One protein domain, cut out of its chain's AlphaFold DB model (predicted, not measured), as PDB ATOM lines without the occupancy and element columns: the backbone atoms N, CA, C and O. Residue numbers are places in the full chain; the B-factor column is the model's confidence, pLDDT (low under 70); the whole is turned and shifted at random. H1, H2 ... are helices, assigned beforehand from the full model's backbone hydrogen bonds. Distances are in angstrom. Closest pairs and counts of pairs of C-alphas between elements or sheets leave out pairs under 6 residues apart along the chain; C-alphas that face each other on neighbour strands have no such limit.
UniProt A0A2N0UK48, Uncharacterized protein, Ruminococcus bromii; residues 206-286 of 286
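This is residues 206 to 286 of the 286 residues of an uncharacterized protein of Ruminococcus bromii (UniProt A0A2N0UK48). Two long helices, H1 and H3, run side by side in opposite ways, and H5 crosses over one side of this pair. H4 lies on that same side, near the first residues of H1, while residues 222 to 230, with short H2, stick out beyond the other end of H1. The printed part has 81 residues with five named helices, H1 to H5 in order, and no named strand; its class is all helix. It is compact, with a radius of gyration of the C-alphas of 12.6 A and spans of 38 by 27 by 17 A.

H1, residues 206 to 222, begins at C-alpha 206 (-14.535, -50.669, 2.329) and is 24.4 A long. H2 is residues 224 to 227, 5.0 A. H3, residues 236 to 249, is 18.5 A long. H4 is residues 254 to 263, 14.4 A. H5, residues 267 to 280, is 20.2 A long and ends at C-alpha 280 (-1.052, -47.575, 19.610).

H1 and H5 are the hubs, touching three helices each. H1 touches H3 at a shallow tilt of 19 degrees, opposite ways; their closest C-alphas, of Pro 206 and Tyr 248, are 6.4 A apart. With residues 211 to 218 alone H1 touches H5, about perpendicular at 82 degrees; the closest C-alphas, of Gln 215 and Glu 269, are 5.3 A apart. H3 touches H5 at 77 degrees, about perpendicular, closest at the C-alphas of Leu 238 and Leu 277, 6.6 A. H1 and H4 only just touch, with 3 pairs of C-alphas within 8 A, closest at Leu 207 and Ile 257, 6.6 A. H4 and H5 touch only at the corner. H2 is apart from H4 and H5. Each O i to N i+4 pair in H1, H3, H4 and H5 is within hydrogen-bond range; H2 is too short for one.

The C-alphas farthest apart, of Ser 228 and Lys 251, are 39.2 A apart. The printed part has no cut and no long link. Residues 224 to 233 have pLDDT under 70.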
ATOM      1  N   PRO A 206     -15.108 -50.416   1.020       88.88
ATOM      2  CA  PRO A 206     -14.535 -50.669   2.329       88.88
ATOM      3  C   PRO A 206     -14.613 -49.461   3.271       88.88
ATOM      4  O   PRO A 206     -14.461 -49.648   4.476       88.88
ATOM      5  N   LEU A 207     -14.876 -48.252   2.757       91.19
ATOM      6  CA  LEU A 207     -15.046 -47.041   3.555       91.19
ATOM      7  C   LEU A 207     -16.296 -47.074   4.439       91.19
ATOM      8  O   LEU A 207     -16.214 -46.691   5.603       91.19
ATOM      9  N   TYR A 208     -17.431 -47.563   3.931       90.31
ATOM     10  CA  TYR A 208     -18.658 -47.663   4.731       90.31
ATOM     11  C   TYR A 208     -18.494 -48.671   5.870       90.31
ATOM     12  O   TYR A 208     -18.848 -48.382   7.011       90.31
ATOM     13  N   GLU A 209     -17.898 -49.830   5.575       90.25
ATOM     14  CA  GLU A 209     -17.593 -50.847   6.586       90.25
ATOM     15  C   GLU A 209     -16.585 -50.304   7.618       90.25
ATOM     16  O   GLU A 209     -16.775 -50.500   8.814       90.25
ATOM     17  N   PHE A 210     -15.583 -49.517   7.209       93.50
ATOM     18  CA  PHE A 210     -14.663 -48.871   8.151       93.50
ATOM     19  C   PHE A 210     -15.339 -47.852   9.069       93.50
ATOM     20  O   PHE A 210     -15.144 -47.901  10.282       93.50
ATOM     21  N   LEU A 211     -16.156 -46.948   8.524       93.19
ATOM     22  CA  LEU A 211     -16.868 -45.950   9.327       93.19
ATOM     23  C   LEU A 211     -17.873 -46.600  10.281       93.19
ATOM     24  O   LEU A 211     -18.008 -46.158  11.422       93.19
ATOM     25  N   PHE A 212     -18.506 -47.699   9.867       90.94
ATOM     26  CA  PHE A 212     -19.309 -48.530  10.758       90.94
ATOM     27  C   PHE A 212     -18.490 -49.098  11.923       90.94
ATOM     28  O   PHE A 212     -18.935 -49.055  13.072       90.94
ATOM     29  N   LEU A 213     -17.287 -49.612  11.660       92.62
ATOM     30  CA  LEU A 213     -16.405 -50.123  12.710       92.62
ATOM     31  C   LEU A 213     -15.971 -49.008  13.675       92.62
ATOM     32  O   LEU A 213     -15.998 -49.228  14.886       92.62
ATOM     33  N   CYS A 214     -15.657 -47.810  13.165       94.19
ATOM     34  CA  CYS A 214     -15.369 -46.625  13.985       94.19
ATOM     35  C   CYS A 214     -16.556 -46.265  14.886       94.19
ATOM     36  O   CYS A 214     -16.381 -46.038  16.082       94.19
ATOM     37  N   GLN A 215     -17.775 -46.264  14.338       91.69
ATOM     38  CA  GLN A 215     -18.988 -45.981  15.100       91.69
ATOM     39  C   GLN A 215     -19.223 -47.013  16.207       91.69
ATOM     40  O   GLN A 215     -19.479 -46.636  17.349       91.69
ATOM     41  N   ASN A 216     -19.102 -48.310  15.901       88.62
ATOM     42  CA  ASN A 216     -19.263 -49.367  16.905       88.62
ATOM     43  C   ASN A 216     -18.226 -49.232  18.014       88.62
ATOM     44  O   ASN A 216     -18.584 -49.250  19.188       88.62
ATOM     45  N   TYR A 217     -16.958 -49.037  17.647       90.56
ATOM     46  CA  TYR A 217     -15.892 -48.824  18.616       90.56
ATOM     47  C   TYR A 217     -16.184 -47.615  19.516       90.56
ATOM     48  O   TYR A 217     -16.107 -47.727  20.739       90.56
ATOM     49  N   PHE A 218     -16.601 -46.487  18.938       90.12
ATOM     50  CA  PHE A 218     -16.954 -45.288  19.692       90.12
ATOM     51  C   PHE A 218     -18.122 -45.521  20.663       90.12
ATOM     52  O   PHE A 218     -18.032 -45.133  21.831       90.12
ATOM     53  N   LEU A 219     -19.203 -46.159  20.204       86.06
ATOM     54  CA  LEU A 219     -20.381 -46.457  21.023       86.06
ATOM     55  C   LEU A 219     -20.056 -47.426  22.158       86.06
ATOM     56  O   LEU A 219     -20.476 -47.204  23.292       86.06
ATOM     57  N   ASP A 220     -19.270 -48.462  21.873       81.19
ATOM     58  CA  ASP A 220     -18.793 -49.396  22.886       81.19
ATOM     59  C   ASP A 220     -18.008 -48.657  23.962       81.19
ATOM     60  O   ASP A 220     -18.252 -48.852  25.156       81.19
ATOM     61  N   VAL A 221     -17.109 -47.764  23.544       82.50
ATOM     62  CA  VAL A 221     -16.307 -46.961  24.460       82.50
ATOM     63  C   VAL A 221     -17.188 -46.086  25.346       82.50
ATOM     64  O   VAL A 221     -17.059 -46.112  26.568       82.50
ATOM     65  N   HIS A 222     -18.132 -45.360  24.759       81.44
ATOM     66  CA  HIS A 222     -18.925 -44.354  25.466       81.44
ATOM     67  C   HIS A 222     -20.222 -44.899  26.090       81.44
ATOM     68  O   HIS A 222     -21.024 -44.132  26.631       81.44
ATOM     69  N   SER A 223     -20.452 -46.211  26.037       73.44
ATOM     70  CA  SER A 223     -21.616 -46.843  26.660       73.44
ATOM     71  C   SER A 223     -21.574 -46.726  28.194       73.44
ATOM     72  O   SER A 223     -20.548 -46.947  28.845       73.44
ATOM     73  N   LYS A 224     -22.723 -46.393  28.803       55.28
ATOM     74  CA  LYS A 224     -22.862 -46.194  30.263       55.28
ATOM     75  C   LYS A 224     -22.486 -47.434  31.082       55.28
ATOM     76  O   LYS A 224     -22.031 -47.292  32.213       55.28
ATOM     77  N   SER A 225     -22.651 -48.628  30.514       56.53
ATOM     78  CA  SER A 225     -22.271 -49.906  31.125       56.53
ATOM     79  C   SER A 225     -20.753 -50.082  31.254       56.53
ATOM     80  O   SER A 225     -20.295 -50.734  32.189       56.53
ATOM     81  N   ASN A 226     -19.956 -49.477  30.366       50.44
ATOM     82  CA  ASN A 226     -18.495 -49.498  30.462       50.44
ATOM     83  C   ASN A 226     -17.952 -48.378  31.360       50.44
ATOM     84  O   ASN A 226     -16.973 -48.601  32.074       50.44
ATOM     85  N   ALA A 227     -18.624 -47.221  31.403       49.19
ATOM     86  CA  ALA A 227     -18.269 -46.106  32.285       49.19
ATOM     87  C   ALA A 227     -18.402 -46.447  33.785       49.19
ATOM     88  O   ALA A 227     -17.608 -45.977  34.592       49.19
ATOM     89  N   SER A 228     -19.370 -47.289  34.165       42.38
ATOM     90  CA  SER A 228     -19.561 -47.737  35.554       42.38
ATOM     91  C   SER A 228     -18.667 -48.915  35.962       42.38
ATOM     92  O   SER A 228     -18.478 -49.155  37.152       42.38
ATOM     93  N   ALA A 229     -18.101 -49.652  34.999       47.41
ATOM     94  CA  ALA A 229     -17.383 -50.901  35.249       47.41
ATOM     95  C   ALA A 229     -15.853 -50.759  35.365       47.41
ATOM     96  O   ALA A 229     -15.182 -51.776  35.539       47.41
ATOM     97  N   ASN A 230     -15.277 -49.551  35.221       44.25
ATOM     98  CA  ASN A 230     -13.818 -49.347  35.101       44.25
ATOM     99  C   ASN A 230     -13.163 -50.340  34.113       44.25
ATOM    100  O   ASN A 230     -12.020 -50.776  34.288       44.25
ATOM    101  N   LYS A 231     -13.905 -50.756  33.080       47.97
ATOM    102  CA  LYS A 231     -13.445 -51.773  32.138       47.97
ATOM    103  C   LYS A 231     -12.361 -51.136  31.276       47.97
ATOM    104  O   LYS A 231     -12.666 -50.309  30.421       47.97
ATOM    105  N   LYS A 232     -11.095 -51.525  31.483       53.59
ATOM    106  CA  LYS A 232     -10.041 -51.271  30.488       53.59
ATOM    107  C   LYS A 232     -10.548 -51.813  29.147       53.59
ATOM    108  O   LYS A 232     -10.926 -52.983  29.062       53.59
ATOM    109  N   TYR A 233     -10.613 -50.951  28.135       62.56
ATOM    110  CA  TYR A 233     -11.045 -51.341  26.795       62.56
ATOM    111  C   TYR A 233     -10.178 -52.481  26.269       62.56
ATOM    112  O   TYR A 233      -8.967 -52.486  26.480       62.56
ATOM    113  N   ASN A 234     -10.802 -53.460  25.609       76.12
ATOM    114  CA  ASN A 234     -10.045 -54.515  24.949       76.12
ATOM    115  C   ASN A 234      -9.529 -54.016  23.596       76.12
ATOM    116  O   ASN A 234     -10.295 -53.556  22.751       76.12
ATOM    117  N   ASN A 235      -8.222 -54.136  23.382       87.31
ATOM    118  CA  ASN A 235      -7.581 -53.611  22.180       87.31
ATOM    119  C   ASN A 235      -7.895 -54.400  20.900       87.31
ATOM    120  O   ASN A 235      -7.567 -53.916  19.822       87.31
ATOM    121  N   ILE A 236      -8.545 -55.571  20.964       91.31
ATOM    122  CA  ILE A 236      -8.861 -56.359  19.758       91.31
ATOM    123  C   ILE A 236      -9.667 -55.565  18.718       91.31
ATOM    124  O   ILE A 236      -9.424 -55.712  17.527       91.31
ATOM    125  N   LYS A 237     -10.577 -54.676  19.147       91.62
ATOM    126  CA  LYS A 237     -11.364 -53.840  18.222       91.62
ATOM    127  C   LYS A 237     -10.498 -52.796  17.510       91.62
ATOM    128  O   LYS A 237     -10.685 -52.567  16.320       91.62
ATOM    129  N   LEU A 238      -9.532 -52.201  18.213       92.44
ATOM    130  CA  LEU A 238      -8.558 -51.284  17.611       92.44
ATOM    131  C   LEU A 238      -7.579 -52.016  16.686       92.44
ATOM    132  O   LEU A 238      -7.257 -51.495  15.623       92.44
ATOM    133  N   ILE A 239      -7.144 -53.222  17.060       94.06
ATOM    134  CA  ILE A 239      -6.320 -54.088  16.203       94.06
ATOM    135  C   ILE A 239      -7.067 -54.409  14.911       94.06
ATOM    136  O   ILE A 239      -6.525 -54.235  13.829       94.06
ATOM    137  N   ASP A 240      -8.331 -54.813  15.007       94.50
ATOM    138  CA  ASP A 240      -9.154 -55.085  13.835       94.50
ATOM    139  C   ASP A 240      -9.293 -53.863  12.918       94.50
ATOM    140  O   ASP A 240      -9.159 -53.988  11.705       94.50
ATOM    141  N   LEU A 241      -9.544 -52.680  13.492       94.88
ATOM    142  CA  LEU A 241      -9.605 -51.416  12.753       94.88
ATOM    143  C   LEU A 241      -8.278 -51.100  12.051       94.88
ATOM    144  O   LEU A 241      -8.281 -50.665  10.899       94.88
ATOM    145  N   HIS A 242      -7.150 -51.338  12.722       94.69
ATOM    146  CA  HIS A 242      -5.813 -51.152  12.156       94.69
ATOM    147  C   HIS A 242      -5.533 -52.129  11.012       94.69
ATOM    148  O   HIS A 242      -5.150 -51.700   9.925       94.69
ATOM    149  N   GLU A 243      -5.793 -53.419  11.208       94.44
ATOM    150  CA  GLU A 243      -5.609 -54.454  10.186       94.44
ATOM    151  C   GLU A 243      -6.544 -54.233   8.985       94.44
ATOM    152  O   GLU A 243      -6.137 -54.386   7.830       94.44
ATOM    153  N   TYR A 244      -7.778 -53.786   9.233       94.62
ATOM    154  CA  TYR A 244      -8.717 -53.399   8.183       94.62
ATOM    155  C   TYR A 244      -8.194 -52.202   7.380       94.62
ATOM    156  O   TYR A 244      -8.188 -52.236   6.145       94.62
ATOM    157  N   TYR A 245      -7.706 -51.163   8.068       94.06
ATOM    158  CA  TYR A 245      -7.087 -50.002   7.432       94.06
ATOM    159  C   TYR A 245      -5.899 -50.416   6.559       94.06
ATOM    160  O   TYR A 245      -5.850 -50.055   5.382       94.06
ATOM    161  N   LEU A 246      -4.974 -51.218   7.091       92.50
ATOM    162  CA  LEU A 246      -3.801 -51.674   6.347       92.50
ATOM    163  C   LEU A 246      -4.182 -52.463   5.092       92.50
ATOM    164  O   LEU A 246      -3.563 -52.271   4.042       92.50
ATOM    165  N   LYS A 247      -5.200 -53.324   5.192       91.81
ATOM    166  CA  LYS A 247      -5.633 -54.190   4.094       91.81
ATOM    167  C   LYS A 247      -6.386 -53.440   2.997       91.81
ATOM    168  O   LYS A 247      -6.126 -53.690   1.821       91.81
ATOM    169  N   TYR A 248      -7.308 -52.550   3.361       92.31
ATOM    170  CA  TYR A 248      -8.258 -51.974   2.402       92.31
ATOM    171  C   TYR A 248      -8.099 -50.475   2.167       92.31
ATOM    172  O   TYR A 248      -8.451 -49.996   1.093       92.31
ATOM    173  N   LEU A 249      -7.584 -49.722   3.141       92.75
ATOM    174  CA  LEU A 249      -7.677 -48.258   3.141       92.75
ATOM    175  C   LEU A 249      -6.334 -47.545   3.057       92.75
ATOM    176  O   LEU A 249      -6.310 -46.363   2.748       92.75
ATOM    177  N   LYS A 250      -5.211 -48.233   3.283       90.12
ATOM    178  CA  LYS A 250      -3.868 -47.625   3.285       90.12
ATOM    179  C   LYS A 250      -3.544 -46.833   2.009       90.12
ATOM    180  O   LYS A 250      -2.709 -45.937   2.039       90.12
ATOM    181  N   LYS A 251      -4.171 -47.188   0.883       88.75
ATOM    182  CA  LYS A 251      -3.998 -46.524  -0.420       88.75
ATOM    183  C   LYS A 251      -5.072 -45.473  -0.729       88.75
ATOM    184  O   LYS A 251      -4.986 -44.836  -1.772       88.75
ATOM    185  N   ILE A 252      -6.075 -45.327   0.129       88.62
ATOM    186  CA  ILE A 252      -7.168 -44.367  -0.030       88.62
ATOM    187  C   ILE A 252      -6.766 -43.052   0.635       88.62
ATOM    188  O   ILE A 252      -6.139 -43.048   1.696       88.62
ATOM    189  N   SER A 253      -7.111 -41.925   0.011       89.38
ATOM    190  CA  SER A 253      -6.784 -40.617   0.573       89.38
ATOM    191  C   SER A 253      -7.592 -40.353   1.848       89.38
ATOM    192  O   SER A 253      -8.792 -40.621   1.916       89.38
ATOM    193  N   PHE A 254      -6.960 -39.770   2.873       89.81
ATOM    194  CA  PHE A 254      -7.681 -39.408   4.099       89.81
ATOM    195  C   PHE A 254      -8.811 -38.398   3.835       89.81
ATOM    196  O   PHE A 254      -9.836 -38.415   4.514       89.81
ATOM    197  N   LYS A 255      -8.658 -37.566   2.797       91.94
ATOM    198  CA  LYS A 255      -9.692 -36.639   2.332       91.94
ATOM    199  C   LYS A 255     -10.997 -37.368   2.003       91.94
ATOM    200  O   LYS A 255     -12.037 -36.955   2.503       91.94
ATOM    201  N   GLU A 256     -10.941 -38.468   1.251       91.94
ATOM    202  CA  GLU A 256     -12.130 -39.264   0.908       91.94
ATOM    203  C   GLU A 256     -12.806 -39.859   2.152       91.94
ATOM    204  O   GLU A 256     -14.027 -39.795   2.289       91.94
ATOM    205  N   ILE A 257     -12.016 -40.388   3.096       93.06
ATOM    206  CA  ILE A 257     -12.537 -40.938   4.361       93.06
ATOM    207  C   ILE A 257     -13.270 -39.843   5.152       93.06
ATOM    208  O   ILE A 257     -14.359 -40.070   5.682       93.06
ATOM    209  N   ASN A 258     -12.681 -38.647   5.218       93.38
ATOM    210  CA  ASN A 258     -13.222 -37.510   5.953       93.38
ATOM    211  C   ASN A 258     -14.466 -36.892   5.287       93.38
ATOM    212  O   ASN A 258     -15.381 -36.438   5.972       93.38
ATOM    213  N   GLU A 259     -14.524 -36.871   3.955       94.44
ATOM    214  CA  GLU A 259     -15.706 -36.424   3.211       94.44
ATOM    215  C   GLU A 259     -16.884 -37.379   3.425       94.44
ATOM    216  O   GLU A 259     -17.991 -36.935   3.741       94.44
ATOM    217  N   LEU A 260     -16.642 -38.692   3.351       92.19
ATOM    218  CA  LEU A 260     -17.693 -39.674   3.601       92.19
ATOM    219  C   LEU A 260     -18.154 -39.662   5.063       92.19
ATOM    220  O   LEU A 260     -19.355 -39.727   5.325       92.19
ATOM    221  N   SER A 261     -17.234 -39.524   6.023       93.94
ATOM    222  CA  SER A 261     -17.608 -39.426   7.439       93.94
ATOM    223  C   SER A 261     -18.444 -38.178   7.723       93.94
ATOM    224  O   SER A 261     -19.379 -38.246   8.516       93.94
ATOM    225  N   ALA A 262     -18.182 -37.061   7.033       93.25
ATOM    226  CA  ALA A 262     -19.022 -35.868   7.092       93.25
ATOM    227  C   ALA A 262     -20.446 -36.156   6.604       93.25
ATOM    228  O   ALA A 262     -21.410 -35.833   7.297       93.25
ATOM    229  N   HIS A 263     -20.564 -36.794   5.437       91.00
ATOM    230  CA  HIS A 263     -21.847 -37.149   4.837       91.00
ATOM    231  C   HIS A 263     -22.657 -38.100   5.731       91.00
ATOM    232  O   HIS A 263     -23.863 -37.936   5.886       91.00
ATOM    233  N   MET A 264     -21.990 -39.065   6.369       88.50
ATOM    234  CA  MET A 264     -22.615 -40.015   7.295       88.50
ATOM    235  C   MET A 264     -22.823 -39.461   8.712       88.50
ATOM    236  O   MET A 264     -23.374 -40.165   9.550       88.50
ATOM    237  N   GLN A 265     -22.386 -38.229   8.995       92.75
ATOM    238  CA  GLN A 265     -22.402 -37.628  10.335       92.75
ATOM    239  C   GLN A 265     -21.587 -38.423  11.379       92.75
ATOM    240  O   GLN A 265     -21.927 -38.442  12.556       92.75
ATOM    241  N   LEU A 266     -20.484 -39.048  10.949       94.19
ATOM    242  CA  LEU A 266     -19.594 -39.899  11.755       94.19
ATOM    243  C   LEU A 266     -18.202 -39.287  11.997       94.19
ATOM    244  O   LEU A 266     -17.228 -40.001  12.251       94.19
ATOM    245  N   LYS A 267     -18.060 -37.959  11.866       94.81
ATOM    246  CA  LYS A 267     -16.757 -37.287  12.046       94.81
ATOM    247  C   LYS A 267     -16.169 -37.525  13.430       94.81
ATOM    248  O   LYS A 267     -14.992 -37.846  13.540       94.81
ATOM    249  N   LYS A 268     -16.993 -37.407  14.470       95.88
ATOM    250  CA  LYS A 268     -16.556 -37.550  15.862       95.88
ATOM    251  C   LYS A 268     -16.025 -38.959  16.136       95.88
ATOM    252  O   LYS A 268     -14.995 -39.127  16.782       95.88
ATOM    253  N   GLU A 269     -16.726 -39.966  15.630       94.94
ATOM    254  CA  GLU A 269     -16.398 -41.382  15.743       94.94
ATOM    255  C   GLU A 269     -15.087 -41.698  15.017       94.94
ATOM    256  O   GLU A 269     -14.222 -42.390  15.562       94.94
ATOM    257  N   LEU A 270     -14.920 -41.157  13.804       95.62
ATOM    258  CA  LEU A 270     -13.688 -41.279  13.031       95.62
ATOM    259  C   LEU A 270     -12.510 -40.618  13.758       95.62
ATOM    260  O   LEU A 270     -11.489 -41.266  13.968       95.62
ATOM    261  N   GLU A 271     -12.648 -39.356  14.166       95.00
ATOM    262  CA  GLU A 271     -11.596 -38.591  14.848       95.00
ATOM    263  C   GLU A 271     -11.143 -39.281  16.136       95.00
ATOM    264  O   GLU A 271      -9.944 -39.483  16.339       95.00
ATOM    265  N   TYR A 272     -12.091 -39.719  16.970       94.38
ATOM    266  CA  TYR A 272     -11.789 -40.465  18.190       94.38
ATOM    267  C   TYR A 272     -11.007 -41.749  17.889       94.38
ATOM    268  O   TYR A 272      -9.978 -42.024  18.506       94.38
ATOM    269  N   THR A 273     -11.465 -42.515  16.897       94.31
ATOM    270  CA  THR A 273     -10.813 -43.765  16.493       94.31
ATOM    271  C   THR A 273      -9.386 -43.516  16.006       94.31
ATOM    272  O   THR A 273      -8.477 -44.249  16.390       94.31
ATOM    273  N   ILE A 274      -9.161 -42.462  15.216       93.69
ATOM    274  CA  ILE A 274      -7.834 -42.084  14.712       93.69
ATOM    275  C   ILE A 274      -6.883 -41.724  15.849       93.69
ATOM    276  O   ILE A 274      -5.726 -42.141  15.812       93.69
ATOM    277  N   VAL A 275      -7.349 -40.977  16.853       92.75
ATOM    278  CA  VAL A 275      -6.536 -40.639  18.029       92.75
ATOM    279  C   VAL A 275      -6.093 -41.916  18.744       92.75
ATOM    280  O   VAL A 275      -4.892 -42.130  18.898       92.75
ATOM    281  N   CYS A 276      -7.025 -42.815  19.075       91.69
ATOM    282  CA  CYS A 276      -6.697 -44.087  19.729       91.69
ATOM    283  C   CYS A 276      -5.742 -44.950  18.892       91.69
ATOM    284  O   CYS A 276      -4.813 -45.568  19.405       91.69
ATOM    285  N   LEU A 277      -5.959 -44.990  17.581       92.19
ATOM    286  CA  LEU A 277      -5.113 -45.720  16.651       92.19
ATOM    287  C   LEU A 277      -3.681 -45.153  16.605       92.19
ATOM    288  O   LEU A 277      -2.728 -45.929  16.662       92.19
ATOM    289  N   LYS A 278      -3.517 -43.823  16.564       91.25
ATOM    290  CA  LYS A 278      -2.205 -43.142  16.577       91.25
ATOM    291  C   LYS A 278      -1.470 -43.288  17.916       91.25
ATOM    292  O   LYS A 278      -0.242 -43.248  17.936       91.25
ATOM    293  N   GLU A 279      -2.184 -43.499  19.021       87.88
ATOM    294  CA  GLU A 279      -1.567 -43.820  20.317       87.88
ATOM    295  C   GLU A 279      -0.923 -45.215  20.328       87.88
ATOM    296  O   GLU A 279       0.129 -45.404  20.941       87.88
ATOM    297  N   LEU A 280      -1.532 -46.190  19.646       86.50
ATOM    298  CA  LEU A 280      -1.052 -47.575  19.610       86.50
ATOM    299  C   LEU A 280      -0.055 -47.837  18.476       86.50
ATOM    300  O   LEU A 280       0.852 -48.665  18.616       86.50
ATOM    301  N   TYR A 281      -0.213 -47.146  17.350       87.00
ATOM    302  CA  TYR A 281       0.434 -47.496  16.095       87.00
ATOM    303  C   TYR A 281       1.062 -46.293  15.401       87.00
ATOM    304  O   TYR A 281       0.458 -45.239  15.238       87.00
ATOM    305  N   THR A 282       2.298 -46.480  14.942       82.81
ATOM    306  CA  THR A 282       3.102 -45.431  14.296       82.81
ATOM    307  C   THR A 282       3.016 -45.455  12.770       82.81
ATOM    308  O   THR A 282       3.506 -44.545  12.117       82.81
ATOM    309  N   ASP A 283       2.446 -46.510  12.191       81.19
ATOM    310  CA  ASP A 283       2.354 -46.761  10.747       81.19
ATOM    311  C   ASP A 283       1.021 -46.303  10.135       81.19
ATOM    312  O   ASP A 283       0.680 -46.679   9.012       81.19
ATOM    313  N   ILE A 284       0.270 -45.487  10.874       81.50
ATOM    314  CA  ILE A 284      -1.008 -44.929  10.449       81.50
ATOM    315  C   ILE A 284      -0.789 -43.534   9.880       81.50
ATOM    316  O   ILE A 284      -0.401 -42.606  10.589       81.50
ATOM    317  N   THR A 285      -1.089 -43.389   8.593       77.19
ATOM    318  CA  THR A 285      -0.947 -42.141   7.841       77.19
ATOM    319  C   THR A 285      -2.336 -41.637   7.447       77.19
ATOM    320  O   THR A 285      -2.775 -41.830   6.314       77.19
ATOM    321  N   PHE A 286      -3.051 -41.075   8.426       75.62
ATOM    322  CA  PHE A 286      -4.224 -40.218   8.210       75.62
ATOM    323  C   PHE A 286      -3.788 -38.760   8.254       75.62
ATOM    324  O   PHE A 286      -3.138 -38.409   9.279       75.62
TER     325      PHE A 286